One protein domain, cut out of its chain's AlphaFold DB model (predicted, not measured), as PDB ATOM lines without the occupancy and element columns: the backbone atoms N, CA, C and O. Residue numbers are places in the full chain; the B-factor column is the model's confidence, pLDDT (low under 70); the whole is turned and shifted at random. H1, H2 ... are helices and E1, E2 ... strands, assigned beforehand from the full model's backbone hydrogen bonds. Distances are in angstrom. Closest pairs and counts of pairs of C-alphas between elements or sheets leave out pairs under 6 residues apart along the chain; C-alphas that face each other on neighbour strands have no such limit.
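What this domain is: This is residues 5 to 183 of the 183 residues of an uncharacterized protein of Blautia sp. AF19-13LB (UniProt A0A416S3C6). Look first for a small closed barrel of six antiparallel strands, running round the ring E1, E2, E3, E9, E8, E7 and back to E1, with the long strands E2 and E8 bending sharply along the way. A small sheet of E4, E5 and E6 follows on from the end of E3, H4 packs on the outside of the barrel over E7, and two loops, residues 39 to 45 and the far parts of the link from E7 to H3, residues 111 to 116 and 120 to 132, stick out from the body. The printed part has 179 residues with four named helices and nine named strands, in the order E1 E2 H1 E3 E4 E5 E6 H2 E7 H3 H4 E8 E9, and the sheet E4, E5, E6 is antiparallel. The class is mixed, helices and strands, though under half of the residues are in named elements. The whole is only just compact, close to loose, with a radius of gyration of the C-alphas of 18.8 A and spans of 60 by 46 by 35 A.

How they stand to each other: Begin in the barrel with the hairpin of E1, residues 5 to 13, and E2, residues 19 to 33, where N 8 and O 24 are 2.8 A apart, within hydrogen-bond range. E2 bends by 104 degrees at residue 28, and its residues 30 to 33 pair with E3, residues 50 to 55, with N 32 and O 51 at 2.9 A. On the other side of E3 find E9, residues 177 to 182, with N 52 and O 180 at 2.8 A. E9 makes a hairpin with E8, residues 162 to 172, with N 169 and O 179 at 2.7 A. E8 bends by 69 degrees at residue 166, and its residues 162 to 164 pair with E7, residues 95 to 98, with N 163 and O 96 at 2.9 A. E7 and E1 close the ring, with N 7 and O 97 at 2.8 A. Past residue 56, E3 runs on at 40 degrees into E4, residues 57 to 59, which begins a meander, each strand the antiparallel neighbour of the one before: E5, residues 62 to 65, has N 64 and O 57 at 2.8 A, and E6, residues 68 to 70, has N 70 and O 63 at 2.8 A. Outside the barrel, H4, residues 151 to 158, has a height over the sheet of 9.0 A and lies over E7, slantwise at 36 degrees on the local plane. H3, residues 140 to 143, touches H4, the closest C-alphas being those of Asp 140 and Phe 151, 5.0 A apart. H3 is also on the barrel, over none of its strands. H2, residues 73 to 77, is on the barrel too, its closest C-alpha pair with E1 being Tyr 12 and Lys 77 at 6.7 A. H1, residues 39 to 42, is not on the barrel and stands free. In H2 and H4 every O i to N i+4 pair is within hydrogen-bond range; H1 and H3 are too short for such a pair.

Where its parts are: Find C-alpha 5 at (5.611, -33.466, 39.386); from there E1 runs 26.0 A to C-alpha 13. E2 spans 28.3 A and E8 24.9 A, while E3 spans 16.2 A and H4 10.6 A. E9 runs 16.1 A and ends at C-alpha 182, at (12.640, -35.434, 26.092).

The domain as a whole: The C-alphas farthest apart, those of Arg 41 and Asn 114, are 62.2 A apart. The printed part has no cut. The links from H2 to E7, 17 residues, and from E7 to H3, 41 residues, are long. The mean pLDDT of the printed part is 79.2, and residues 35 to 48 and 102 to 135 are under 70.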
ATOM      1  N   THR A   5       4.758 -32.510  38.688       93.44
ATOM      2  CA  THR A   5       5.611 -33.466  39.386       93.44
ATOM      3  C   THR A   5       6.036 -34.512  38.382       93.44
ATOM      4  O   THR A   5       5.191 -35.091  37.706       93.44
ATOM      5  N   ILE A   6       7.334 -34.772  38.290       95.00
ATOM      6  CA  ILE A   6       7.877 -35.848  37.463       95.00
ATOM      7  C   ILE A   6       8.684 -36.807  38.324       95.00
ATOM      8  O   ILE A   6       9.155 -36.452  39.405       95.00
ATOM      9  N   THR A   7       8.907 -38.010  37.815       95.19
ATOM     10  CA  THR A   7       9.934 -38.913  38.330       95.19
ATOM     11  C   THR A   7      11.043 -39.032  37.304       95.19
ATOM     12  O   THR A   7      10.810 -39.484  36.186       95.19
ATOM     13  N   LEU A   8      12.254 -38.644  37.692       97.19
ATOM     14  CA  LEU A   8      13.480 -38.890  36.946       97.19
ATOM     15  C   LEU A   8      14.056 -40.244  37.353       97.19
ATOM     16  O   LEU A   8      14.213 -40.513  38.541       97.19
ATOM     17  N   PHE A   9      14.441 -41.062  36.383       97.12
ATOM     18  CA  PHE A   9      15.148 -42.314  36.611       97.12
ATOM     19  C   PHE A   9      16.575 -42.194  36.092       97.12
ATOM     20  O   PHE A   9      16.807 -42.261  34.884       97.12
ATOM     21  N   ASN A  10      17.540 -42.041  37.002       97.50
ATOM     22  CA  ASN A  10      18.947 -42.057  36.617       97.50
ATOM     23  C   ASN A  10      19.437 -43.491  36.420       97.50
ATOM     24  O   ASN A  10      19.315 -44.323  37.325       97.50
ATOM     25  N   ARG A  11      20.024 -43.768  35.257       96.94
ATOM     26  CA  ARG A  11      20.654 -45.048  34.945       96.94
ATOM     27  C   ARG A  11      21.996 -45.158  35.665       96.94
ATOM     28  O   ARG A  11      22.808 -44.229  35.679       96.94
ATOM     29  N   TYR A  12      22.262 -46.329  36.221       95.06
ATOM     30  CA  TYR A  12      23.568 -46.716  36.733       95.06
ATOM     31  C   TYR A  12      23.888 -48.138  36.284       95.06
ATOM     32  O   TYR A  12      23.037 -49.019  36.368       95.06
ATOM     33  N   GLU A  13      25.108 -48.358  35.812       94.94
ATOM     34  CA  GLU A  13      25.618 -49.682  35.467       94.94
ATOM     35  C   GLU A  13      26.767 -50.004  36.416       94.94
ATOM     36  O   GLU A  13      27.712 -49.220  36.527       94.94
ATOM     37  N   ASP A  14      26.658 -51.115  37.139       91.25
ATOM     38  CA  ASP A  14      27.710 -51.541  38.055       91.25
ATOM     39  C   ASP A  14      28.898 -52.172  37.307       91.25
ATOM     40  O   ASP A  14      28.877 -52.406  36.099       91.25
ATOM     41  N   GLN A  15      29.962 -52.491  38.044       89.25
ATOM     42  CA  GLN A  15      31.178 -53.091  37.480       89.25
ATOM     43  C   GLN A  15      30.959 -54.481  36.855       89.25
ATOM     44  O   GLN A  15      31.825 -54.970  36.133       89.25
ATOM     45  N   THR A  16      29.830 -55.130  37.148       91.31
ATOM     46  CA  THR A  16      29.454 -56.438  36.601       91.31
ATOM     47  C   THR A  16      28.543 -56.327  35.376       91.31
ATOM     48  O   THR A  16      28.204 -57.348  34.781       91.31
ATOM     49  N   GLY A  17      28.178 -55.104  34.974       91.81
ATOM     50  CA  GLY A  17      27.280 -54.825  33.856       91.81
ATOM     51  C   GLY A  17      25.795 -54.869  34.224       91.81
ATOM     52  O   GLY A  17      24.950 -54.806  33.330       91.81
ATOM     53  N   ASN A  18      25.438 -54.979  35.510       92.81
ATOM     54  CA  ASN A  18      24.036 -54.906  35.918       92.81
ATOM     55  C   ASN A  18      23.558 -53.458  35.888       92.81
ATOM     56  O   ASN A  18      24.227 -52.557  36.395       92.81
ATOM     57  N   VAL A  19      22.357 -53.258  35.351       95.38
ATOM     58  CA  VAL A  19      21.741 -51.938  35.218       95.38
ATOM     59  C   VAL A  19      20.700 -51.722  36.312       95.38
ATOM     60  O   VAL A  19      19.847 -52.574  36.578       95.38
ATOM     61  N   PHE A  20      20.763 -50.545  36.923       93.19
ATOM     62  CA  PHE A  20      19.881 -50.075  37.979       93.19
ATOM     63  C   PHE A  20      19.329 -48.697  37.620       93.19
ATOM     64  O   PHE A  20      20.023 -47.877  37.017       93.19
ATOM     65  N   TRP A  21      18.101 -48.425  38.049       94.56
ATOM     66  CA  TRP A  21      17.450 -47.132  37.898       94.56
ATOM     67  C   TRP A  21      17.185 -46.527  39.269       94.56
ATOM     68  O   TRP A  21      16.531 -47.136  40.118       94.56
ATOM     69  N   TYR A  22      17.703 -45.319  39.472       92.88
ATOM     70  CA  TYR A  22      17.568 -44.553  40.703       92.88
ATOM     71  C   TYR A  22      16.470 -43.500  40.522       92.88
ATOM     72  O   TYR A  22      16.727 -42.457  39.914       92.88
ATOM     73  N   PRO A  23      15.241 -43.765  41.004       92.94
ATOM     74  CA  PRO A  23      14.144 -42.811  40.925       92.94
ATOM     75  C   PRO A  23      14.391 -41.590  41.820       92.94
ATOM     76  O   PRO A  23      14.803 -41.703  42.976       92.94
ATOM     77  N   THR A  24      14.082 -40.413  41.295       92.75
ATOM     78  CA  THR A  24      14.001 -39.154  42.030       92.75
ATOM     79  C   THR A  24      12.740 -38.424  41.601       92.75
ATOM     80  O   THR A  24      12.605 -38.043  40.440       92.75
ATOM     81  N   VAL A  25      11.828 -38.207  42.543       93.12
ATOM     82  CA  VAL A  25      10.659 -37.358  42.310       93.12
ATOM     83  C   VAL A  25      11.092 -35.902  42.363       93.12
ATOM     84  O   VAL A  25      11.699 -35.472  43.343       93.12
ATOM     85  N   LEU A  26      10.800 -35.173  41.290       94.00
ATOM     86  CA  LEU A  26      11.041 -33.746  41.166       94.00
ATOM     87  C   LEU A  26       9.698 -33.020  41.109       94.00
ATOM     88  O   LEU A  26       8.941 -33.164  40.150       94.00
ATOM     89  N   GLN A  27       9.414 -32.242  42.147       92.75
ATOM     90  CA  GLN A  27       8.211 -31.413  42.268       92.75
ATOM     91  C   GLN A  27       8.463 -29.984  41.792       92.75
ATOM     92  O   GLN A  27       9.610 -29.546  41.729       92.75
ATOM     93  N   HIS A  28       7.407 -29.226  41.509       92.00
ATOM     94  CA  HIS A  28       7.527 -27.827  41.089       92.00
ATOM     95  C   HIS A  28       8.439 -27.665  39.864       92.00
ATOM     96  O   HIS A  28       9.290 -26.775  39.817       92.00
ATOM     97  N   VAL A  29       8.295 -28.566  38.888       94.12
ATOM     98  CA  VAL A  29       8.985 -28.484  37.596       94.12
ATOM     99  C   VAL A  29       8.054 -27.897  36.538       94.12
ATOM    100  O   VAL A  29       6.830 -27.934  36.681       94.12
ATOM    101  N   ASP A  30       8.630 -27.304  35.494       94.31
ATOM    102  CA  ASP A  30       7.872 -26.827  34.338       94.31
ATOM    103  C   ASP A  30       8.075 -27.835  33.215       94.31
ATOM    104  O   ASP A  30       9.200 -28.042  32.761       94.31
ATOM    105  N   LEU A  31       7.000 -28.521  32.838       92.88
ATOM    106  CA  LEU A  31       7.016 -29.518  31.781       92.88
ATOM    107  C   LEU A  31       6.114 -29.044  30.647       92.88
ATOM    108  O   LEU A  31       4.898 -28.945  30.793       92.88
ATOM    109  N   ILE A  32       6.724 -28.794  29.498       90.88
ATOM    110  CA  ILE A  32       6.037 -28.429  28.266       90.88
ATOM    111  C   ILE A  32       6.041 -29.665  27.370       90.88
ATOM    112  O   ILE A  32       7.108 -30.203  27.081       90.88
ATOM    113  N   THR A  33       4.863 -30.127  26.947       87.62
ATOM    114  CA  THR A  33       4.726 -31.270  26.031       87.62
ATOM    115  C   THR A  33       3.992 -30.852  24.766       87.62
ATOM    116  O   THR A  33       2.910 -30.268  24.825       87.62
ATOM    117  N   ASP A  34       4.558 -31.186  23.611       74.81
ATOM    118  CA  ASP A  34       3.977 -30.856  22.309       74.81
ATOM    119  C   ASP A  34       3.269 -32.079  21.711       74.81
ATOM    120  O   ASP A  34       3.655 -32.601  20.669       74.81
ATOM    121  N   LYS A  35       2.190 -32.537  22.363       61.50
ATOM    122  CA  LYS A  35       1.374 -33.665  21.867       61.50
ATOM    123  C   LYS A  35       0.595 -33.349  20.583       61.50
ATOM    124  O   LYS A  35       0.342 -34.226  19.765       61.50
ATOM    125  N   VAL A  36       0.177 -32.093  20.393       49.62
ATOM    126  CA  VAL A  36      -0.827 -31.725  19.367       49.62
ATOM    127  C   VAL A  36      -0.212 -31.038  18.137       49.62
ATOM    128  O   VAL A  36      -0.765 -31.120  17.040       49.62
ATOM    129  N   ALA A  37       0.954 -30.397  18.270       44.09
ATOM    130  CA  ALA A  37       1.554 -29.597  17.194       44.09
ATOM    131  C   ALA A  37       2.146 -30.438  16.046       44.09
ATOM    132  O   ALA A  37       2.163 -29.989  14.896       44.09
ATOM    133  N   ASN A  38       2.600 -31.664  16.320       43.97
ATOM    134  CA  ASN A  38       3.268 -32.480  15.307       43.97
ATOM    135  C   ASN A  38       2.319 -33.316  14.434       43.97
ATOM    136  O   ASN A  38       2.633 -33.536  13.263       43.97
ATOM    137  N   ILE A  39       1.132 -33.684  14.932       48.72
ATOM    138  CA  ILE A  39       0.112 -34.418  14.154       48.72
ATOM    139  C   ILE A  39      -0.290 -33.625  12.897       48.72
ATOM    140  O   ILE A  39      -0.481 -34.187  11.821       48.72
ATOM    141  N   VAL A  40      -0.366 -32.296  13.011       50.34
ATOM    142  CA  VAL A  40      -0.844 -31.415  11.935       50.34
ATOM    143  C   VAL A  40       0.210 -31.189  10.844       50.34
ATOM    144  O   VAL A  40      -0.146 -30.881   9.707       50.34
ATOM    145  N   ARG A  41       1.510 -31.329  11.150       48.12
ATOM    146  CA  ARG A  41       2.574 -30.836  10.259       48.12
ATOM    147  C   ARG A  41       3.254 -31.905   9.407       48.12
ATOM    148  O   ARG A  41       3.739 -31.563   8.332       48.12
ATOM    149  N   THR A  42       3.339 -33.157   9.856       45.62
ATOM    150  CA  THR A  42       4.227 -34.143   9.202       45.62
ATOM    151  C   THR A  42       3.552 -35.440   8.768       45.62
ATOM    152  O   THR A  42       4.161 -36.176   7.996       45.62
ATOM    153  N   GLY A  43       2.320 -35.733   9.207       41.44
ATOM    154  CA  GLY A  43       1.634 -36.994   8.876       41.44
ATOM    155  C   GLY A  43       2.364 -38.249   9.378       41.44
ATOM    156  O   GLY A  43       2.083 -39.353   8.921       41.44
ATOM    157  N   ILE A  44       3.319 -38.065  10.290       45.97
ATOM    158  CA  ILE A  44       4.067 -39.110  10.978       45.97
ATOM    159  C   ILE A  44       3.652 -39.003  12.441       45.97
ATOM    160  O   ILE A  44       3.670 -37.893  12.978       45.97
ATOM    161  N   ASP A  45       3.308 -40.132  13.065       44.75
ATOM    162  CA  ASP A  45       3.151 -40.264  14.519       44.75
ATOM    163  C   ASP A  45       4.492 -39.906  15.175       44.75
ATOM    164  O   ASP A  45       5.365 -40.748  15.385       44.75
ATOM    165  N   SER A  46       4.746 -38.613  15.353       50.56
ATOM    166  CA  SER A  46       6.011 -38.135  15.881       50.56
ATOM    167  C   SER A  46       6.002 -38.365  17.382       50.56
ATOM    168  O   SER A  46       5.036 -37.974  18.034       50.56
ATOM    169  N   ALA A  47       7.087 -38.923  17.907       54.06
ATOM    170  CA  ALA A  47       7.333 -39.026  19.337       54.06
ATOM    171  C   ALA A  47       6.963 -37.723  20.067       54.06
ATOM    172  O   ALA A  47       7.332 -36.633  19.611       54.06
ATOM    173  N   ASP A  48       6.221 -37.846  21.166       69.50
ATOM    174  CA  ASP A  48       5.876 -36.721  22.027       69.50
ATOM    175  C   ASP A  48       7.175 -36.041  22.478       69.50
ATOM    176  O   ASP A  48       7.991 -36.638  23.180       69.50
ATOM    177  N   THR A  49       7.403 -34.794  22.064       85.88
ATOM    178  CA  THR A  49       8.560 -34.033  22.538       85.88
ATOM    179  C   THR A  49       8.221 -33.326  23.840       85.88
ATOM    180  O   THR A  49       7.139 -32.749  23.980       85.88
ATOM    181  N   ALA A  50       9.167 -33.333  24.774       91.69
ATOM    182  CA  ALA A  50       9.060 -32.647  26.053       91.69
ATOM    183  C   ALA A  50      10.205 -31.644  26.242       91.69
ATOM    184  O   ALA A  50      11.347 -31.930  25.889       91.69
ATOM    185  N   SER A  51       9.911 -30.495  26.848       93.94
ATOM    186  CA  SER A  51      10.905 -29.590  27.429       93.94
ATOM    187  C   SER A  51      10.643 -29.491  28.924       93.94
ATOM    188  O   SER A  51       9.588 -29.018  29.344       93.94
ATOM    189  N   LEU A  52      11.584 -29.982  29.725       95.88
ATOM    190  CA  LEU A  52      11.514 -30.018  31.179       95.88
ATOM    191  C   LEU A  52      12.494 -28.999  31.761       95.88
ATOM    192  O   LEU A  52      13.697 -29.083  31.518       95.88
ATOM    193  N   HIS A  53      11.998 -28.047  32.547       96.38
ATOM    194  CA  HIS A  53      12.833 -27.070  33.234       96.38
ATOM    195  C   HIS A  53      12.893 -27.406  34.724       96.38
ATOM    196  O   HIS A  53      11.875 -27.417  35.422       96.38
ATOM    197  N   VAL A  54      14.105 -27.655  35.222       96.88
ATOM    198  CA  VAL A  54      14.353 -28.049  36.615       96.88
ATOM    199  C   VAL A  54      15.165 -26.969  37.308       96.88
ATOM    200  O   VAL A  54      16.334 -26.756  36.980       96.88
ATOM    201  N   ALA A  55      14.556 -26.293  38.281       96.25
ATOM    202  CA  ALA A  55      15.251 -25.311  39.101       96.25
ATOM    203  C   ALA A  55      16.314 -25.975  39.992       96.25
ATOM    204  O   ALA A  55      16.144 -27.101  40.469       96.25
ATOM    205  N   TYR A  56      17.402 -25.254  40.252       97.00
ATOM    206  CA  TYR A  56      18.443 -25.684  41.179       97.00
ATOM    207  C   TYR A  56      18.842 -24.553  42.129       97.00
ATOM    208  O   TYR A  56      18.650 -23.376  41.845       97.00
ATOM    209  N   THR A  57      19.447 -24.908  43.259       96.69
ATOM    210  CA  THR A  57      20.039 -23.949  44.199       96.69
ATOM    211  C   THR A  57      21.554 -24.147  44.250       96.69
ATOM    212  O   THR A  57      22.007 -25.269  44.474       96.69
ATOM    213  N   PRO A  58      22.369 -23.103  44.021       94.56
ATOM    214  CA  PRO A  58      23.789 -23.155  44.340       94.56
ATOM    215  C   PRO A  58      23.987 -23.228  45.861       94.56
ATOM    216  O   PRO A  58      23.462 -22.387  46.586       94.56
ATOM    217  N   ASP A  59      24.786 -24.178  46.334       94.06
ATOM    218  CA  ASP A  59      25.180 -24.319  47.736       94.06
ATOM    219  C   ASP A  59      26.687 -24.579  47.833       94.06
ATOM    220  O   ASP A  59      27.189 -25.595  47.353       94.06
ATOM    221  N   ASN A  60      27.428 -23.620  48.392       91.31
ATOM    222  CA  ASN A  60      28.885 -23.670  48.567       91.31
ATOM    223  C   ASN A  60      29.666 -24.191  47.334       91.31
ATOM    224  O   ASN A  60      30.527 -25.066  47.430       91.31
ATOM    225  N   GLY A  61      29.326 -23.687  46.142       87.81
ATOM    226  CA  GLY A  61      29.950 -24.092  44.872       87.81
ATOM    227  C   GLY A  61      29.425 -25.406  44.275       87.81
ATOM    228  O   GLY A  61      29.868 -25.809  43.201       87.81
ATOM    229  N   THR A  62      28.461 -26.048  44.931       93.69
ATOM    230  CA  THR A  62      27.752 -27.241  44.461       93.69
ATOM    231  C   THR A  62      26.375 -26.859  43.927       93.69
ATOM    232  O   THR A  62      25.778 -25.879  44.358       93.69
ATOM    233  N   ILE A  63      25.862 -27.619  42.962       97.44
ATOM    234  CA  ILE A  63      24.491 -27.470  42.468       97.44
ATOM    235  C   ILE A  63      23.608 -28.475  43.202       97.44
ATOM    236  O   ILE A  63      23.894 -29.670  43.176       97.44
ATOM    237  N   MET A  64      22.540 -27.992  43.829       97.69
ATOM    238  CA  MET A  64      21.567 -28.810  44.543       97.69
ATOM    239  C   MET A  64      20.229 -28.794  43.807       97.69
ATOM    240  O   MET A  64      19.675 -27.728  43.538       97.69
ATOM    241  N   VAL A  65      19.692 -29.972  43.510       96.81
ATOM    242  CA  VAL A  65      18.363 -30.159  42.917       96.81
ATOM    243  C   VAL A  65      17.525 -30.930  43.928       96.81
ATOM    244  O   VAL A  65      17.798 -32.095  44.198       96.81
ATOM    245  N   GLN A  66      16.543 -30.258  44.532       91.94
ATOM    246  CA  GLN A  66      15.616 -30.843  45.518       91.94
ATOM    247  C   GLN A  66      16.311 -31.668  46.614       91.94
ATOM    248  O   GLN A  66      15.948 -32.802  46.907       91.94
ATOM    249  N   GLY A  67      17.367 -31.095  47.200       90.94
ATOM    250  CA  GLY A  67      18.134 -31.726  48.278       90.94
ATOM    251  C   GLY A  67      19.183 -32.747  47.823       90.94
ATOM    252  O   GLY A  67      19.986 -33.175  48.647       90.94
ATOM    253  N   LYS A  68      19.245 -33.094  46.532       94.69
ATOM    254  CA  LYS A  68      20.291 -33.955  45.964       94.69
ATOM    255  C   LYS A  68      21.403 -33.136  45.334       94.69
ATOM    256  O   LYS A  68      21.158 -32.154  44.632       94.69
ATOM    257  N   LYS A  69      22.641 -33.578  45.544       97.12
ATOM    258  CA  LYS A  69      23.811 -32.991  44.888       97.12
ATOM    259  C   LYS A  69      23.835 -33.395  43.417       97.12
ATOM    260  O   LYS A  69      23.896 -34.582  43.102       97.12
ATOM    261  N   TRP A  70      23.827 -32.412  42.524       98.00
ATOM    262  CA  TRP A  70      23.998 -32.655  41.099       98.00
ATOM    263  C   TRP A  70      25.457 -32.973  40.777       98.00
ATOM    264  O   TRP A  70      26.385 -32.299  41.238       98.00
ATOM    265  N   LEU A  71      25.646 -33.985  39.939       97.50
ATOM    266  CA  LEU A  71      26.926 -34.363  39.364       97.50
ATOM    267  C   LEU A  71      26.826 -34.353  37.842       97.50
ATOM    268  O   LEU A  71      25.784 -34.657  37.269       97.50
ATOM    269  N   SER A  72      27.945 -34.057  37.178       96.62
ATOM    270  CA  SER A  72      28.026 -34.286  35.735       96.62
ATOM    271  C   SER A  72      27.853 -35.783  35.431       96.62
ATOM    272  O   SER A  72      28.275 -36.605  36.250       96.62
ATOM    273  N   PRO A  73      27.353 -36.172  34.242       97.06
ATOM    274  CA  PRO A  73      27.168 -37.583  33.890       97.06
ATOM    275  C   PRO A  73      28.421 -38.444  34.090       97.06
ATOM    276  O   PRO A  73      28.344 -39.597  34.509       97.06
ATOM    277  N   LYS A  74      29.603 -37.869  33.840       96.12
ATOM    278  CA  LYS A  74      30.886 -38.540  34.076       96.12
ATOM    279  C   LYS A  74      31.152 -38.770  35.565       96.12
ATOM    280  O   LYS A  74      31.580 -39.857  35.934       96.12
ATOM    281  N   ALA A  75      30.935 -37.754  36.400       96.38
ATOM    282  CA  ALA A  75      31.130 -37.872  37.841       96.38
ATOM    283  C   ALA A  75      30.095 -38.817  38.462       96.38
ATOM    284  O   ALA A  75      30.471 -39.629  39.295       96.38
ATOM    285  N   TRP A  76      28.842 -38.778  37.996       96.94
ATOM    286  CA  TRP A  76      27.777 -39.678  38.433       96.94
ATOM    287  C   TRP A  76      28.148 -41.155  38.265       96.94
ATOM    288  O   TRP A  76      28.037 -41.927  39.214       96.94
ATOM    289  N   LYS A  77      28.655 -41.531  37.082       94.56
ATOM    290  CA  LYS A  77      29.094 -42.904  36.772       94.56
ATOM    291  C   LYS A  77      30.307 -43.364  37.584       94.56
ATOM    292  O   LYS A  77      30.515 -44.560  37.733       94.56
ATOM    293  N   ALA A  78      31.121 -42.429  38.070       94.38
ATOM    294  CA  ALA A  78      32.336 -42.726  38.826       94.38
ATOM    295  C   ALA A  78      32.098 -42.871  40.340       94.38
ATOM    296  O   ALA A  78      33.050 -43.134  41.072       94.38
ATOM    297  N   GLN A  79      30.865 -42.665  40.809       90.38
ATOM    298  CA  GLN A  79      30.516 -42.749  42.227       90.38
ATOM    299  C   GLN A  79      30.569 -44.174  42.767       90.38
ATOM    300  O   GLN A  79      30.474 -45.159  42.029       90.38
ATOM    301  N   THR A  80      30.636 -44.261  44.092       83.62
ATOM    302  CA  THR A  80      30.366 -45.502  44.815       83.62
ATOM    303  C   THR A  80      28.858 -45.735  44.955       83.62
ATOM    304  O   THR A  80      28.067 -44.789  44.963       83.62
ATOM    305  N   ASN A  81      28.441 -46.998  45.101       76.69
ATOM    306  CA  ASN A  81      27.017 -47.353  45.189       76.69
ATOM    307  C   ASN A  81      26.288 -46.673  46.365       76.69
ATOM    308  O   ASN A  81      25.083 -46.444  46.290       76.69
ATOM    309  N   GLU A  82      27.007 -46.345  47.439       79.06
ATOM    310  CA  GLU A  82      26.457 -45.725  48.653       79.06
ATOM    311  C   GLU A  82      26.047 -44.259  48.443       79.06
ATOM    312  O   GLU A  82      25.170 -43.754  49.143       79.06
ATOM    313  N   GLU A  83      26.642 -43.576  47.463       85.50
ATOM    314  CA  GLU A  83      26.417 -42.148  47.205       85.50
ATOM    315  C   GLU A  83      25.245 -41.898  46.245       85.50
ATOM    316  O   GLU A  83      24.631 -40.829  46.292       85.50
ATOM    317  N   LEU A  84      24.892 -42.888  45.415       87.06
ATOM    318  CA  LEU A  84      23.859 -42.783  44.373       87.06
ATOM    319  C   LEU A  84      22.496 -42.285  44.896       87.06
ATOM    320  O   LEU A  84      21.890 -41.429  44.246       87.06
ATOM    321  N   PRO A  85      21.992 -42.718  46.072       87.12
ATOM    322  CA  PRO A  85      20.732 -42.196  46.599       87.12
ATOM    323  C   PRO A  85      20.787 -40.711  46.990       87.12
ATOM    324  O   PRO A  85      19.743 -40.065  47.045       87.12
ATOM    325  N   GLY A  86      21.968 -40.151  47.270       89.06
ATOM    326  CA  GLY A  86      22.150 -38.757  47.699       89.06
ATOM    327  C   GLY A  86      22.448 -37.772  46.565       89.06
ATOM    328  O   GLY A  86      22.495 -36.559  46.793       89.06
ATOM    329  N   THR A  87      22.649 -38.264  45.347       95.38
ATOM    330  CA  THR A  87      23.033 -37.448  44.194       95.38
ATOM    331  C   THR A  87      21.972 -37.498  43.089       95.38
ATOM    332  O   THR A  87      20.963 -38.203  43.198       95.38
ATOM    333  N   ILE A  88      22.182 -36.719  42.026       97.56
ATOM    334  CA  ILE A  88      21.370 -36.705  40.799       97.56
ATOM    335  C   ILE A  88      22.239 -36.319  39.595       97.56
ATOM    336  O   ILE A  88      23.229 -35.597  39.736       97.56
ATOM    337  N   THR A  89      21.866 -36.768  38.400       98.25
ATOM    338  CA  THR A  89      22.447 -36.315  37.127       98.25
ATOM    339  C   THR A  89      21.341 -36.088  36.099       98.25
ATOM    340  O   THR A  89      20.198 -36.474  36.315       98.25
ATOM    341  N   PHE A  90      21.680 -35.477  34.969       98.00
ATOM    342  CA  PHE A  90      20.842 -35.491  33.772       98.00
ATOM    343  C   PHE A  90      21.714 -35.980  32.616       98.00
ATOM    344  O   PHE A  90      22.648 -35.286  32.209       98.00
ATOM    345  N   ALA A  91      21.480 -37.202  32.144       96.75
ATOM    346  CA  ALA A  91      22.239 -37.833  31.069       96.75
ATOM    347  C   ALA A  91      21.306 -38.415  30.001       96.75
ATOM    348  O   ALA A  91      20.186 -38.806  30.294       96.75
ATOM    349  N   ASN A  92      21.795 -38.549  28.765       94.31
ATOM    350  CA  ASN A  92      20.998 -39.064  27.640       94.31
ATOM    351  C   ASN A  92      20.557 -40.537  27.782       94.31
ATOM    352  O   ASN A  92      19.786 -41.032  26.970       94.31
ATOM    353  N   GLU A  93      21.103 -41.260  28.758       94.50
ATOM    354  CA  GLU A  93      20.703 -42.637  29.072       94.50
ATOM    355  C   GLU A  93      19.607 -42.698  30.146       94.50
ATOM    356  O   GLU A  93      19.104 -43.780  30.443       94.50
ATOM    357  N   ASP A  94      19.257 -41.552  30.729       97.94
ATOM    358  CA  ASP A  94      18.200 -41.418  31.719       97.94
ATOM    359  C   ASP A  94      16.853 -41.157  31.030       97.94
ATOM    360  O   ASP A  94      16.779 -40.753  29.863       97.94
ATOM    361  N   PHE A  95      15.769 -41.333  31.778       97.62
ATOM    362  CA  PHE A  95      14.433 -40.953  31.329       97.62
ATOM    363  C   PHE A  95      13.634 -40.337  32.471       97.62
ATOM    364  O   PHE A  95      13.951 -40.524  33.647       97.62
ATOM    365  N   PHE A  96      12.583 -39.601  32.130       96.75
ATOM    366  CA  PHE A  96      11.647 -39.056  33.104       96.75
ATOM    367  C   PHE A  96      10.205 -39.354  32.713       96.75
ATOM    368  O   PHE A  96       9.888 -39.578  31.544       96.75
ATOM    369  N   VAL A  97       9.334 -39.378  33.715       93.81
ATOM    370  CA  VAL A  97       7.912 -39.689  33.567       93.81
ATOM    371  C   VAL A  97       7.086 -38.635  34.282       93.81
ATOM    372  O   VAL A  97       7.452 -38.224  35.383       93.81
ATOM    373  N   LEU A  98       5.972 -38.213  33.684       92.06
ATOM    374  CA  LEU A  98       4.999 -37.367  34.374       92.06
ATOM    375  C   LEU A  98       4.342 -38.133  35.533       92.06
ATOM    376  O   LEU A  98       3.779 -39.208  35.336       92.06
ATOM    377  N   GLY A  99       4.380 -37.552  36.727       89.44
ATOM    378  CA  GLY A  99       3.789 -38.092  37.945       89.44
ATOM    379  C   GLY A  99       4.799 -38.605  38.974       89.44
ATOM    380  O   GLY A  99       6.008 -38.694  38.746       89.44
ATOM    381  N   ASP A 100       4.257 -38.943  40.143       85.62
ATOM    382  CA  ASP A 100       4.980 -39.549  41.261       85.62
ATOM    383  C   ASP A 100       5.011 -41.075  41.091       85.62
ATOM    384  O   ASP A 100       3.989 -41.765  41.190       85.62
ATOM    385  N   TYR A 101       6.194 -41.616  40.807       74.94
ATOM    386  CA  TYR A 101       6.418 -43.050  40.789       74.94
ATOM    387  C   TYR A 101       6.525 -43.552  42.220       74.94
ATOM    388  O   TYR A 101       7.606 -43.576  42.787       74.94
ATOM    389  N   CYS A 102       5.435 -44.040  42.799       60.78
ATOM    390  CA  CYS A 102       5.520 -44.826  44.023       60.78
ATOM    391  C   CYS A 102       5.623 -46.319  43.685       60.78
ATOM    392  O   CYS A 102       4.810 -46.866  42.936       60.78
ATOM    393  N   VAL A 103       6.582 -47.023  44.293       52.72
ATOM    394  CA  VAL A 103       6.489 -48.484  44.362       52.72
ATOM    395  C   VAL A 103       5.336 -48.785  45.316       52.72
ATOM    396  O   VAL A 103       5.501 -48.729  46.537       52.72
ATOM    397  N   LYS A 104       4.141 -49.073  44.785       41.03
ATOM    398  CA  LYS A 104       3.049 -49.607  45.604       41.03
ATOM    399  C   LYS A 104       3.528 -50.939  46.183       41.03
ATOM    400  O   LYS A 104       3.597 -51.941  45.480       41.03
ATOM    401  N   LYS A 105       3.892 -50.952  47.469       39.81
ATOM    402  CA  LYS A 105       4.102 -52.189  48.232       39.81
ATOM    403  C   LYS A 105       2.754 -52.906  48.333       39.81
ATOM    404  O   LYS A 105       2.047 -52.758  49.320       39.81
ATOM    405  N   GLU A 106       2.415 -53.728  47.350       35.25
ATOM    406  CA  GLU A 106       1.496 -54.850  47.591       35.25
ATOM    407  C   GLU A 106       2.201 -56.013  48.313       35.25
ATOM    408  O   GLU A 106       1.576 -57.011  48.648       35.25
ATOM    409  N   GLN A 107       3.489 -55.867  48.649       33.44
ATOM    410  CA  GLN A 107       4.236 -56.819  49.470       33.44
ATOM    411  C   GLN A 107       5.147 -56.091  50.466       33.44
ATOM    412  O   GLN A 107       6.366 -56.020  50.318       33.44
ATOM    413  N   ALA A 108       4.553 -55.529  51.517       33.97
ATOM    414  CA  ALA A 108       5.286 -55.251  52.745       33.97
ATOM    415  C   ALA A 108       5.555 -56.582  53.472       33.97
ATOM    416  O   ALA A 108       4.858 -56.919  54.422       33.97
ATOM    417  N   TYR A 109       6.537 -57.364  53.015       36.75
ATOM    418  CA  TYR A 109       7.041 -58.474  53.824       36.75
ATOM    419  C   TYR A 109       7.908 -57.904  54.949       36.75
ATOM    420  O   TYR A 109       8.904 -57.218  54.712       36.75
ATOM    421  N   LEU A 110       7.463 -58.140  56.181       31.69
ATOM    422  CA  LEU A 110       8.180 -57.822  57.410       31.69
ATOM    423  C   LEU A 110       9.440 -58.696  57.472       31.69
ATOM    424  O   LEU A 110       9.345 -59.916  57.381       31.69
ATOM    425  N   ILE A 111      10.610 -58.071  57.605       34.56
ATOM    426  CA  ILE A 111      11.889 -58.767  57.783       34.56
ATOM    427  C   ILE A 111      12.122 -58.883  59.291       34.56
ATOM    428  O   ILE A 111      12.244 -57.860  59.970       34.56
ATOM    429  N   ASP A 112      12.164 -60.102  59.830       38.03
ATOM    430  CA  ASP A 112      12.749 -60.329  61.151       38.03
ATOM    431  C   ASP A 112      14.266 -60.553  61.034       38.03
ATOM    432  O   ASP A 112      14.836 -60.604  59.945       38.03
ATOM    433  N   HIS A 113      14.951 -60.643  62.171       39.81
ATOM    434  CA  HIS A 113      16.413 -60.584  62.239       39.81
ATOM    435  C   HIS A 113      17.081 -61.871  61.709       39.81
ATOM    436  O   HIS A 113      18.305 -61.948  61.693       39.81
ATOM    437  N   ASN A 114      16.284 -62.851  61.256       38.41
ATOM    438  CA  ASN A 114      16.725 -64.169  60.806       38.41
ATOM    439  C   ASN A 114      16.172 -64.580  59.423       38.41
ATOM    440  O   ASN A 114      16.452 -65.689  58.971       38.41
ATOM    441  N   GLY A 115      15.442 -63.708  58.717       37.72
ATOM    442  CA  GLY A 115      15.125 -63.894  57.293       37.72
ATOM    443  C   GLY A 115      14.102 -64.992  56.969       37.72
ATOM    444  O   GLY A 115      14.177 -65.578  55.890       37.72
ATOM    445  N   VAL A 116      13.143 -65.274  57.858       32.50
ATOM    446  CA  VAL A 116      12.071 -66.259  57.603       32.50
ATOM    447  C   VAL A 116      10.706 -65.572  57.456       32.50
ATOM    448  O   VAL A 116      10.333 -64.721  58.256       32.50
ATOM    449  N   TYR A 117       9.945 -65.956  56.422       41.72
ATOM    450  CA  TYR A 117       8.592 -65.458  56.149       41.72
ATOM    451  C   TYR A 117       7.594 -65.940  57.215       41.72
ATOM    452  O   TYR A 117       7.365 -67.142  57.340       41.72
ATOM    453  N   VAL A 118       6.941 -65.019  57.924       38.97
ATOM    454  CA  VAL A 118       5.798 -65.322  58.803       38.97
ATOM    455  C   VAL A 118       4.568 -64.529  58.360       38.97
ATOM    456  O   VAL A 118       4.550 -63.301  58.408       38.97
ATOM    457  N   GLN A 119       3.536 -65.248  57.907       45.62
ATOM    458  CA  GLN A 119       2.165 -64.743  57.842       45.62
ATOM    459  C   GLN A 119       1.617 -64.743  59.270       45.62
ATOM    460  O   GLN A 119       1.375 -65.830  59.783       45.62
ATOM    461  N   ASP A 120       1.391 -63.586  59.907       36.28
ATOM    462  CA  ASP A 120       0.360 -63.560  60.951       36.28
ATOM    463  C   ASP A 120      -0.268 -62.191  61.276       36.28
ATOM    464  O   ASP A 120       0.305 -61.114  61.108       36.28
ATOM    465  N   HIS A 121      -1.498 -62.324  61.754       36.69
ATOM    466  CA  HIS A 121      -2.667 -61.470  61.869       36.69
ATOM    467  C   HIS A 121      -2.670 -60.401  62.978       36.69
ATOM    468  O   HIS A 121      -3.751 -60.002  63.414       36.69
ATOM    469  N   GLU A 122      -1.537 -59.857  63.426       39.28
ATOM    470  CA  GLU A 122      -1.562 -58.888  64.539       39.28
ATOM    471  C   GLU A 122      -0.939 -57.524  64.216       39.28
ATOM    472  O   GLU A 122       0.273 -57.327  64.126       39.28
ATOM    473  N   LYS A 123      -1.845 -56.545  64.082       51.03
ATOM    474  CA  LYS A 123      -1.605 -55.109  63.918       51.03
ATOM    475  C   LYS A 123      -0.636 -54.574  64.981       51.03
ATOM    476  O   LYS A 123      -1.027 -54.352  66.126       51.03
ATOM    477  N   ARG A 124       0.588 -54.232  64.576       35.88
ATOM    478  CA  ARG A 124       1.435 -53.247  65.275       35.88
ATOM    479  C   ARG A 124       1.537 -51.983  64.415       35.88
ATOM    480  O   ARG A 124       1.553 -52.107  63.191       35.88
ATOM    481  N   PRO A 125       1.542 -50.769  64.998       35.72
ATOM    482  CA  PRO A 125       1.378 -49.545  64.227       35.72
ATOM    483  C   PRO A 125       2.630 -49.271  63.388       35.72
ATOM    484  O   PRO A 125       3.715 -49.001  63.901       35.72
ATOM    485  N   ILE A 126       2.444 -49.345  62.073       45.09
ATOM    486  CA  ILE A 126       3.405 -49.077  61.001       45.09
ATOM    487  C   ILE A 126       3.589 -47.553  60.897       45.09
ATOM    488  O   ILE A 126       3.176 -46.961  59.917       45.09
ATOM    489  N   ALA A 127       4.082 -46.871  61.933       35.47
ATOM    490  CA  ALA A 127       4.099 -45.398  61.949       35.47
ATOM    491  C   ALA A 127       5.499 -44.770  62.013       35.47
ATOM    492  O   ALA A 127       5.623 -43.567  61.842       35.47
ATOM    493  N   THR A 128       6.570 -45.546  62.210       37.00
ATOM    494  CA  THR A 128       7.911 -44.964  62.461       37.00
ATOM    495  C   THR A 128       8.956 -45.315  61.395       37.00
ATOM    496  O   THR A 128      10.062 -44.794  61.413       37.00
ATOM    497  N   ILE A 129       8.603 -46.145  60.409       40.28
ATOM    498  CA  ILE A 129       9.482 -46.504  59.274       40.28
ATOM    499  C   ILE A 129       8.975 -45.879  57.951       40.28
ATOM    500  O   ILE A 129       9.569 -46.061  56.895       40.28
ATOM    501  N   VAL A 130       7.884 -45.104  57.986       35.16
ATOM    502  CA  VAL A 130       7.070 -44.810  56.786       35.16
ATOM    503  C   VAL A 130       7.434 -43.514  56.052       35.16
ATOM    504  O   VAL A 130       6.978 -43.322  54.935       35.16
ATOM    505  N   GLU A 131       8.302 -42.651  56.586       40.69
ATOM    506  CA  GLU A 131       8.583 -41.350  55.939       40.69
ATOM    507  C   GLU A 131       9.899 -41.255  55.152       40.69
ATOM    508  O   GLU A 131      10.118 -40.272  54.446       40.69
ATOM    509  N   ARG A 132      10.773 -42.269  55.174       38.62
ATOM    510  CA  ARG A 132      11.955 -42.267  54.290       38.62
ATOM    511  C   ARG A 132      11.640 -42.952  52.962       38.62
ATOM    512  O   ARG A 132      11.808 -44.158  52.835       38.62
ATOM    513  N   GLN A 133      11.157 -42.144  52.015       41.69
ATOM    514  CA  GLN A 133      11.149 -42.341  50.556       41.69
ATOM    515  C   GLN A 133      11.195 -43.799  50.081       41.69
ATOM    516  O   GLN A 133      12.245 -44.391  49.838       41.69
ATOM    517  N   MET A 134      10.007 -44.352  49.877       44.72
ATOM    518  CA  MET A 134       9.768 -45.671  49.305       44.72
ATOM    519  C   MET A 134       9.910 -45.689  47.766       44.72
ATOM    520  O   MET A 134       9.061 -46.218  47.049       44.72
ATOM    521  N   TYR A 135      11.012 -45.144  47.253       57.75
ATOM    522  CA  TYR A 135      11.395 -45.231  45.843       57.75
ATOM    523  C   TYR A 135      12.554 -46.220  45.720       57.75
ATOM    524  O   TYR A 135      13.718 -45.838  45.638       57.75
ATOM    525  N   GLY A 136      12.250 -47.515  45.838       72.81
ATOM    526  CA  GLY A 136      13.273 -48.557  45.748       72.81
ATOM    527  C   GLY A 136      14.030 -48.472  44.421       72.81
ATOM    528  O   GLY A 136      13.420 -48.225  43.382       72.81
ATOM    529  N   VAL A 137      15.349 -48.678  44.466       86.12
ATOM    530  CA  VAL A 137      16.177 -48.827  43.260       86.12
ATOM    531  C   VAL A 137      15.574 -49.929  42.396       86.12
ATOM    532  O   VAL A 137      15.336 -51.035  42.884       86.12
ATOM    533  N   VAL A 138      15.331 -49.636  41.121       89.69
ATOM    534  CA  VAL A 138      14.723 -50.591  40.192       89.69
ATOM    535  C   VAL A 138      15.830 -51.336  39.462       89.69
ATOM    536  O   VAL A 138      16.698 -50.717  38.849       89.69
ATOM    537  N   LYS A 139      15.820 -52.668  39.515       91.69
ATOM    538  CA  LYS A 139      16.765 -53.484  38.747       91.69
ATOM    539  C   LYS A 139      16.233 -53.661  37.338       91.69
ATOM    540  O   LYS A 139      15.148 -54.201  37.155       91.69
ATOM    541  N   ASP A 140      17.012 -53.263  36.344       93.44
ATOM    542  CA  ASP A 140      16.602 -53.367  34.945       93.44
ATOM    543  C   ASP A 140      16.281 -54.816  34.542       93.44
ATOM    544  O   ASP A 140      15.278 -55.079  33.884       93.44
ATOM    545  N   ALA A 141      17.072 -55.765  35.053       90.88
ATOM    546  CA  ALA A 141      16.924 -57.193  34.794       90.88
ATOM    547  C   ALA A 141      15.568 -57.780  35.232       90.88
ATOM    548  O   ALA A 141      15.135 -58.775  34.656       90.88
ATOM    549  N   GLU A 142      14.877 -57.176  36.207       88.31
ATOM    550  CA  GLU A 142      13.533 -57.613  36.631       88.31
ATOM    551  C   GLU A 142      12.464 -57.330  35.562       88.31
ATOM    552  O   GLU A 142      11.386 -57.924  35.582       88.31
ATOM    553  N   TYR A 143      12.783 -56.464  34.599       89.75
ATOM    554  CA  TYR A 143      11.921 -56.072  33.487       89.75
ATOM    555  C   TYR A 143      12.418 -56.610  32.142       89.75
ATOM    556  O   TYR A 143      11.805 -56.355  31.105       89.75
ATOM    557  N   THR A 144      13.499 -57.391  32.142       89.94
ATOM    558  CA  THR A 144      13.994 -58.064  30.944       89.94
ATOM    559  C   THR A 144      13.211 -59.352  30.719       89.94
ATOM    560  O   THR A 144      13.273 -60.299  31.504       89.94
ATOM    561  N   SER A 145      12.461 -59.406  29.623       88.94
ATOM    562  CA  SER A 145      11.632 -60.547  29.236       88.94
ATOM    563  C   SER A 145      11.721 -60.817  27.729       88.94
ATOM    564  O   SER A 145      12.510 -60.212  27.009       88.94
ATOM    565  N   ARG A 146      10.898 -61.742  27.214       82.12
ATOM    566  CA  ARG A 146      10.764 -61.939  25.756       82.12
ATOM    567  C   ARG A 146      10.112 -60.746  25.048       82.12
ATOM    568  O   ARG A 146      10.215 -60.650  23.831       82.12
ATOM    569  N   VAL A 147       9.398 -59.905  25.794       85.00
ATOM    570  CA  VAL A 147       8.634 -58.769  25.266       85.00
ATOM    571  C   VAL A 147       9.374 -57.463  25.527       85.00
ATOM    572  O   VAL A 147       9.435 -56.623  24.633       85.00
ATOM    573  N   ASP A 148       9.954 -57.324  26.717       88.00
ATOM    574  CA  ASP A 148      10.532 -56.080  27.221       88.00
ATOM    575  C   ASP A 148      12.052 -56.196  27.366       88.00
ATOM    576  O   ASP A 148      12.571 -57.202  27.851       88.00
ATOM    577  N   ARG A 149      12.779 -55.168  26.924       92.38
ATOM    578  CA  ARG A 149      14.252 -55.126  26.894       92.38
ATOM    579  C   ARG A 149      14.869 -54.427  28.112       92.38
ATOM    580  O   ARG A 149      15.960 -53.880  27.995       92.38
ATOM    581  N   GLY A 150      14.157 -54.419  29.235       93.38
ATOM    582  CA  GLY A 150      14.540 -53.708  30.452       93.38
ATOM    583  C   GLY A 150      13.451 -52.746  30.923       93.38
ATOM    584  O   GLY A 150      12.368 -52.648  30.334       93.38
ATOM    585  N   PHE A 151      13.734 -52.021  32.001       94.69
ATOM    586  CA  PHE A 151      12.737 -51.220  32.710       94.69
ATOM    587  C   PHE A 151      12.257 -50.019  31.894       94.69
ATOM    588  O   PHE A 151      11.058 -49.757  31.852       94.69
ATOM    589  N   TYR A 152      13.156 -49.328  31.189       94.75
ATOM    590  CA  TYR A 152      12.760 -48.212  30.326       94.75
ATOM    591  C   TYR A 152      11.786 -48.653  29.219       94.75
ATOM    592  O   TYR A 152      10.755 -48.016  29.017       94.75
ATOM    593  N   ASP A 153      12.068 -49.773  28.544       93.69
ATOM    594  CA  ASP A 153      11.213 -50.317  27.477       93.69
ATOM    595  C   ASP A 153       9.842 -50.755  28.022       93.69
ATOM    596  O   ASP A 153       8.810 -50.462  27.418       93.69
ATOM    597  N   TYR A 154       9.818 -51.373  29.209       92.38
ATOM    598  CA  TYR A 154       8.580 -51.668  29.934       92.38
ATOM    599  C   TYR A 154       7.772 -50.398  30.236       92.38
ATOM    600  O   TYR A 154       6.563 -50.372  29.998       92.38
ATOM    601  N   MET A 155       8.423 -49.350  30.755       91.06
ATOM    602  CA  MET A 155       7.758 -48.094  31.103       91.06
ATOM    603  C   MET A 155       7.177 -47.427  29.855       91.06
ATOM    604  O   MET A 155       5.993 -47.106  29.830       91.06
ATOM    605  N   ASN A 156       7.979 -47.299  28.798       89.94
ATOM    606  CA  ASN A 156       7.601 -46.617  27.562       89.94
ATOM    607  C   ASN A 156       6.430 -47.298  26.824       89.94
ATOM    608  O   ASN A 156       5.626 -46.622  26.194       89.94
ATOM    609  N   LYS A 157       6.280 -48.625  26.936       87.19
ATOM    610  CA  LYS A 157       5.155 -49.362  26.329       87.19
ATOM    611  C   LYS A 157       3.861 -49.327  27.135       87.19
ATOM    612  O   LYS A 157       2.793 -49.535  26.564       87.19
ATOM    613  N   LYS A 158       3.951 -49.207  28.463       87.44
ATOM    614  CA  LYS A 158       2.806 -49.409  29.370       87.44
ATOM    615  C   LYS A 158       2.266 -48.130  29.985       87.44
ATOM    616  O   LYS A 158       1.155 -48.155  30.510       87.44
ATOM    617  N   TYR A 159       3.042 -47.056  29.955       85.56
ATOM    618  CA  TYR A 159       2.694 -45.788  30.571       85.56
ATOM    619  C   TYR A 159       2.851 -44.660  29.560       85.56
ATOM    620  O   TYR A 159       3.787 -44.644  28.765       85.56
ATOM    621  N   ASP A 160       1.939 -43.698  29.635       84.81
ATOM    622  CA  ASP A 160       2.026 -42.464  28.865       84.81
ATOM    623  C   ASP A 160       3.040 -41.496  29.489       84.81
ATOM    624  O   ASP A 160       3.353 -41.574  30.679       84.81
ATOM    625  N   ASN A 161       3.481 -40.508  28.702       90.19
ATOM    626  CA  ASN A 161       4.342 -39.409  29.158       90.19
ATOM    627  C   ASN A 161       5.684 -39.892  29.742       90.19
ATOM    628  O   ASN A 161       6.163 -39.354  30.743       90.19
ATOM    629  N   VAL A 162       6.266 -40.918  29.117       92.44
ATOM    630  CA  VAL A 162       7.610 -41.432  29.395       92.44
ATOM    631  C   VAL A 162       8.558 -40.882  28.336       92.44
ATOM    632  O   VAL A 162       8.392 -41.182  27.156       92.44
ATOM    633  N   PHE A 163       9.565 -40.117  28.750       94.19
ATOM    634  CA  PHE A 163      10.461 -39.406  27.839       94.19
ATOM    635  C   PHE A 163      11.919 -39.780  28.094       94.19
ATOM    636  O   PHE A 163      12.436 -39.579  29.197       94.19
ATOM    637  N   SER A 164      12.608 -40.271  27.066       96.00
ATOM    638  CA  SER A 164      14.066 -40.416  27.099       96.00
ATOM    639  C   SER A 164      14.734 -39.048  27.041       96.00
ATOM    640  O   SER A 164      14.349 -38.205  26.226       96.00
ATOM    641  N   ILE A 165      15.759 -38.812  27.865       96.94
ATOM    642  CA  ILE A 165      16.521 -37.563  27.785       96.94
ATOM    643  C   ILE A 165      17.285 -37.534  26.458       96.94
ATOM    644  O   ILE A 165      18.128 -38.376  26.159       96.94
ATOM    645  N   SER A 166      16.993 -36.528  25.644       94.69
ATOM    646  CA  SER A 166      17.593 -36.330  24.325       94.69
ATOM    647  C   SER A 166      18.687 -35.266  24.326       94.69
ATOM    648  O   SER A 166      19.623 -35.342  23.529       94.69
ATOM    649  N   ASN A 167      18.560 -34.267  25.198       93.62
ATOM    650  CA  ASN A 167      19.522 -33.192  25.370       93.62
ATOM    651  C   ASN A 167      19.414 -32.591  26.775       93.62
ATOM    652  O   ASN A 167      18.377 -32.693  27.431       93.62
ATOM    653  N   VAL A 168      20.501 -31.956  27.209       96.88
ATOM    654  CA  VAL A 168      20.580 -31.239  28.483       96.88
ATOM    655  C   VAL A 168      21.266 -29.898  28.239       96.88
ATOM    656  O   VAL A 168      22.420 -29.852  27.811       96.88
ATOM    657  N   GLY A 169      20.546 -28.815  28.508       94.94
ATOM    658  CA  GLY A 169      21.018 -27.440  28.583       94.94
ATOM    659  C   GLY A 169      21.245 -26.998  30.032       94.94
ATOM    660  O   GLY A 169      20.565 -27.435  30.963       94.94
ATOM    661  N   GLY A 170      22.219 -26.107  30.227       91.69
ATOM    662  CA  GLY A 170      22.638 -25.627  31.543       91.69
ATOM    663  C   GLY A 170      23.848 -26.379  32.128       91.69
ATOM    664  O   GLY A 170      24.519 -27.129  31.418       91.69
ATOM    665  N   PRO A 171      24.186 -26.149  33.411       93.19
ATOM    666  CA  PRO A 171      23.454 -25.318  34.370       93.19
ATOM    667  C   PRO A 171      23.510 -23.822  34.029       93.19
ATOM    668  O   PRO A 171      24.591 -23.239  33.893       93.19
ATOM    669  N   TYR A 172      22.345 -23.183  33.911       95.38
ATOM    670  CA  TYR A 172      22.233 -21.748  33.645       95.38
ATOM    671  C   TYR A 172      22.310 -20.943  34.940       95.38
ATOM    672  O   TYR A 172      21.640 -21.262  35.910       95.38
ATOM    673  N   ARG A 173      23.111 -19.870  34.963       91.81
ATOM    674  CA  ARG A 173      23.416 -19.134  36.207       91.81
ATOM    675  C   ARG A 173      22.502 -17.948  36.506       91.81
ATOM    676  O   ARG A 173      22.350 -17.607  37.671       91.81
ATOM    677  N   LEU A 174      21.955 -17.294  35.478       93.06
ATOM    678  CA  LEU A 174      21.144 -16.082  35.658       93.06
ATOM    679  C   LEU A 174      19.791 -16.412  36.297       93.06
ATOM    680  O   LEU A 174      19.392 -15.790  37.274       93.06
ATOM    681  N   ILE A 175      19.131 -17.430  35.752       92.50
ATOM    682  CA  ILE A 175      18.002 -18.115  36.369       92.50
ATOM    683  C   ILE A 175      18.535 -19.519  36.658       92.50
ATOM    684  O   ILE A 175      18.802 -20.232  35.696       92.50
ATOM    685  N   PRO A 176      18.791 -19.898  37.920       96.00
ATOM    686  CA  PRO A 176      19.337 -21.210  38.276       96.00
ATOM    687  C   PRO A 176      18.428 -22.384  37.878       96.00
ATOM    688  O   PRO A 176      17.557 -22.798  38.641       96.00
ATOM    689  N   HIS A 177      18.618 -22.922  36.673       96.50
ATOM    690  CA  HIS A 177      17.875 -24.083  36.177       96.50
ATOM    691  C   HIS A 177      18.665 -24.909  35.148       96.50
ATOM    692  O   HIS A 177      19.705 -24.483  34.629       96.50
ATOM    693  N   PHE A 178      18.142 -26.101  34.871       97.81
ATOM    694  CA  PHE A 178      18.458 -26.933  33.713       97.81
ATOM    695  C   PHE A 178      17.285 -26.920  32.737       97.81
ATOM    696  O   PHE A 178      16.134 -26.862  33.170       97.81
ATOM    697  N   GLU A 179      17.586 -27.031  31.449       96.94
ATOM    698  CA  GLU A 179      16.610 -27.310  30.392       96.94
ATOM    699  C   GLU A 179      16.888 -28.720  29.870       96.94
ATOM    700  O   GLU A 179      18.017 -29.038  29.508       96.94
ATOM    701  N   ILE A 180      15.894 -29.598  29.875       97.25
ATOM    702  CA  ILE A 180      16.063 -31.014  29.545       97.25
ATOM    703  C   ILE A 180      15.057 -31.363  28.455       97.25
ATOM    704  O   ILE A 180      13.849 -31.316  28.679       97.25
ATOM    705  N   GLY A 181      15.550 -31.728  27.274       95.44
ATOM    706  CA  GLY A 181      14.694 -32.177  26.182       95.44
ATOM    707  C   GLY A 181      14.388 -33.669  26.275       95.44
ATOM    708  O   GLY A 181      15.308 -34.472  26.436       95.44
ATOM    709  N   GLY A 182      13.129 -34.054  26.089       92.56
ATOM    710  CA  GLY A 182      12.640 -35.434  26.092       92.56
ATOM    711  C   GLY A 182      12.013 -35.862  24.758       92.56
ATOM    712  O   GLY A 182      11.449 -35.020  24.057       92.56
ATOM    713  N   LYS A 183      12.127 -37.150  24.411       89.12
ATOM    714  CA  LYS A 183      11.485 -37.785  23.244       89.12
ATOM    715  C   LYS A 183      11.166 -39.261  23.482       89.12
ATOM    716  O   LYS A 183      11.797 -39.855  24.393       89.12
TER     717      LYS A 183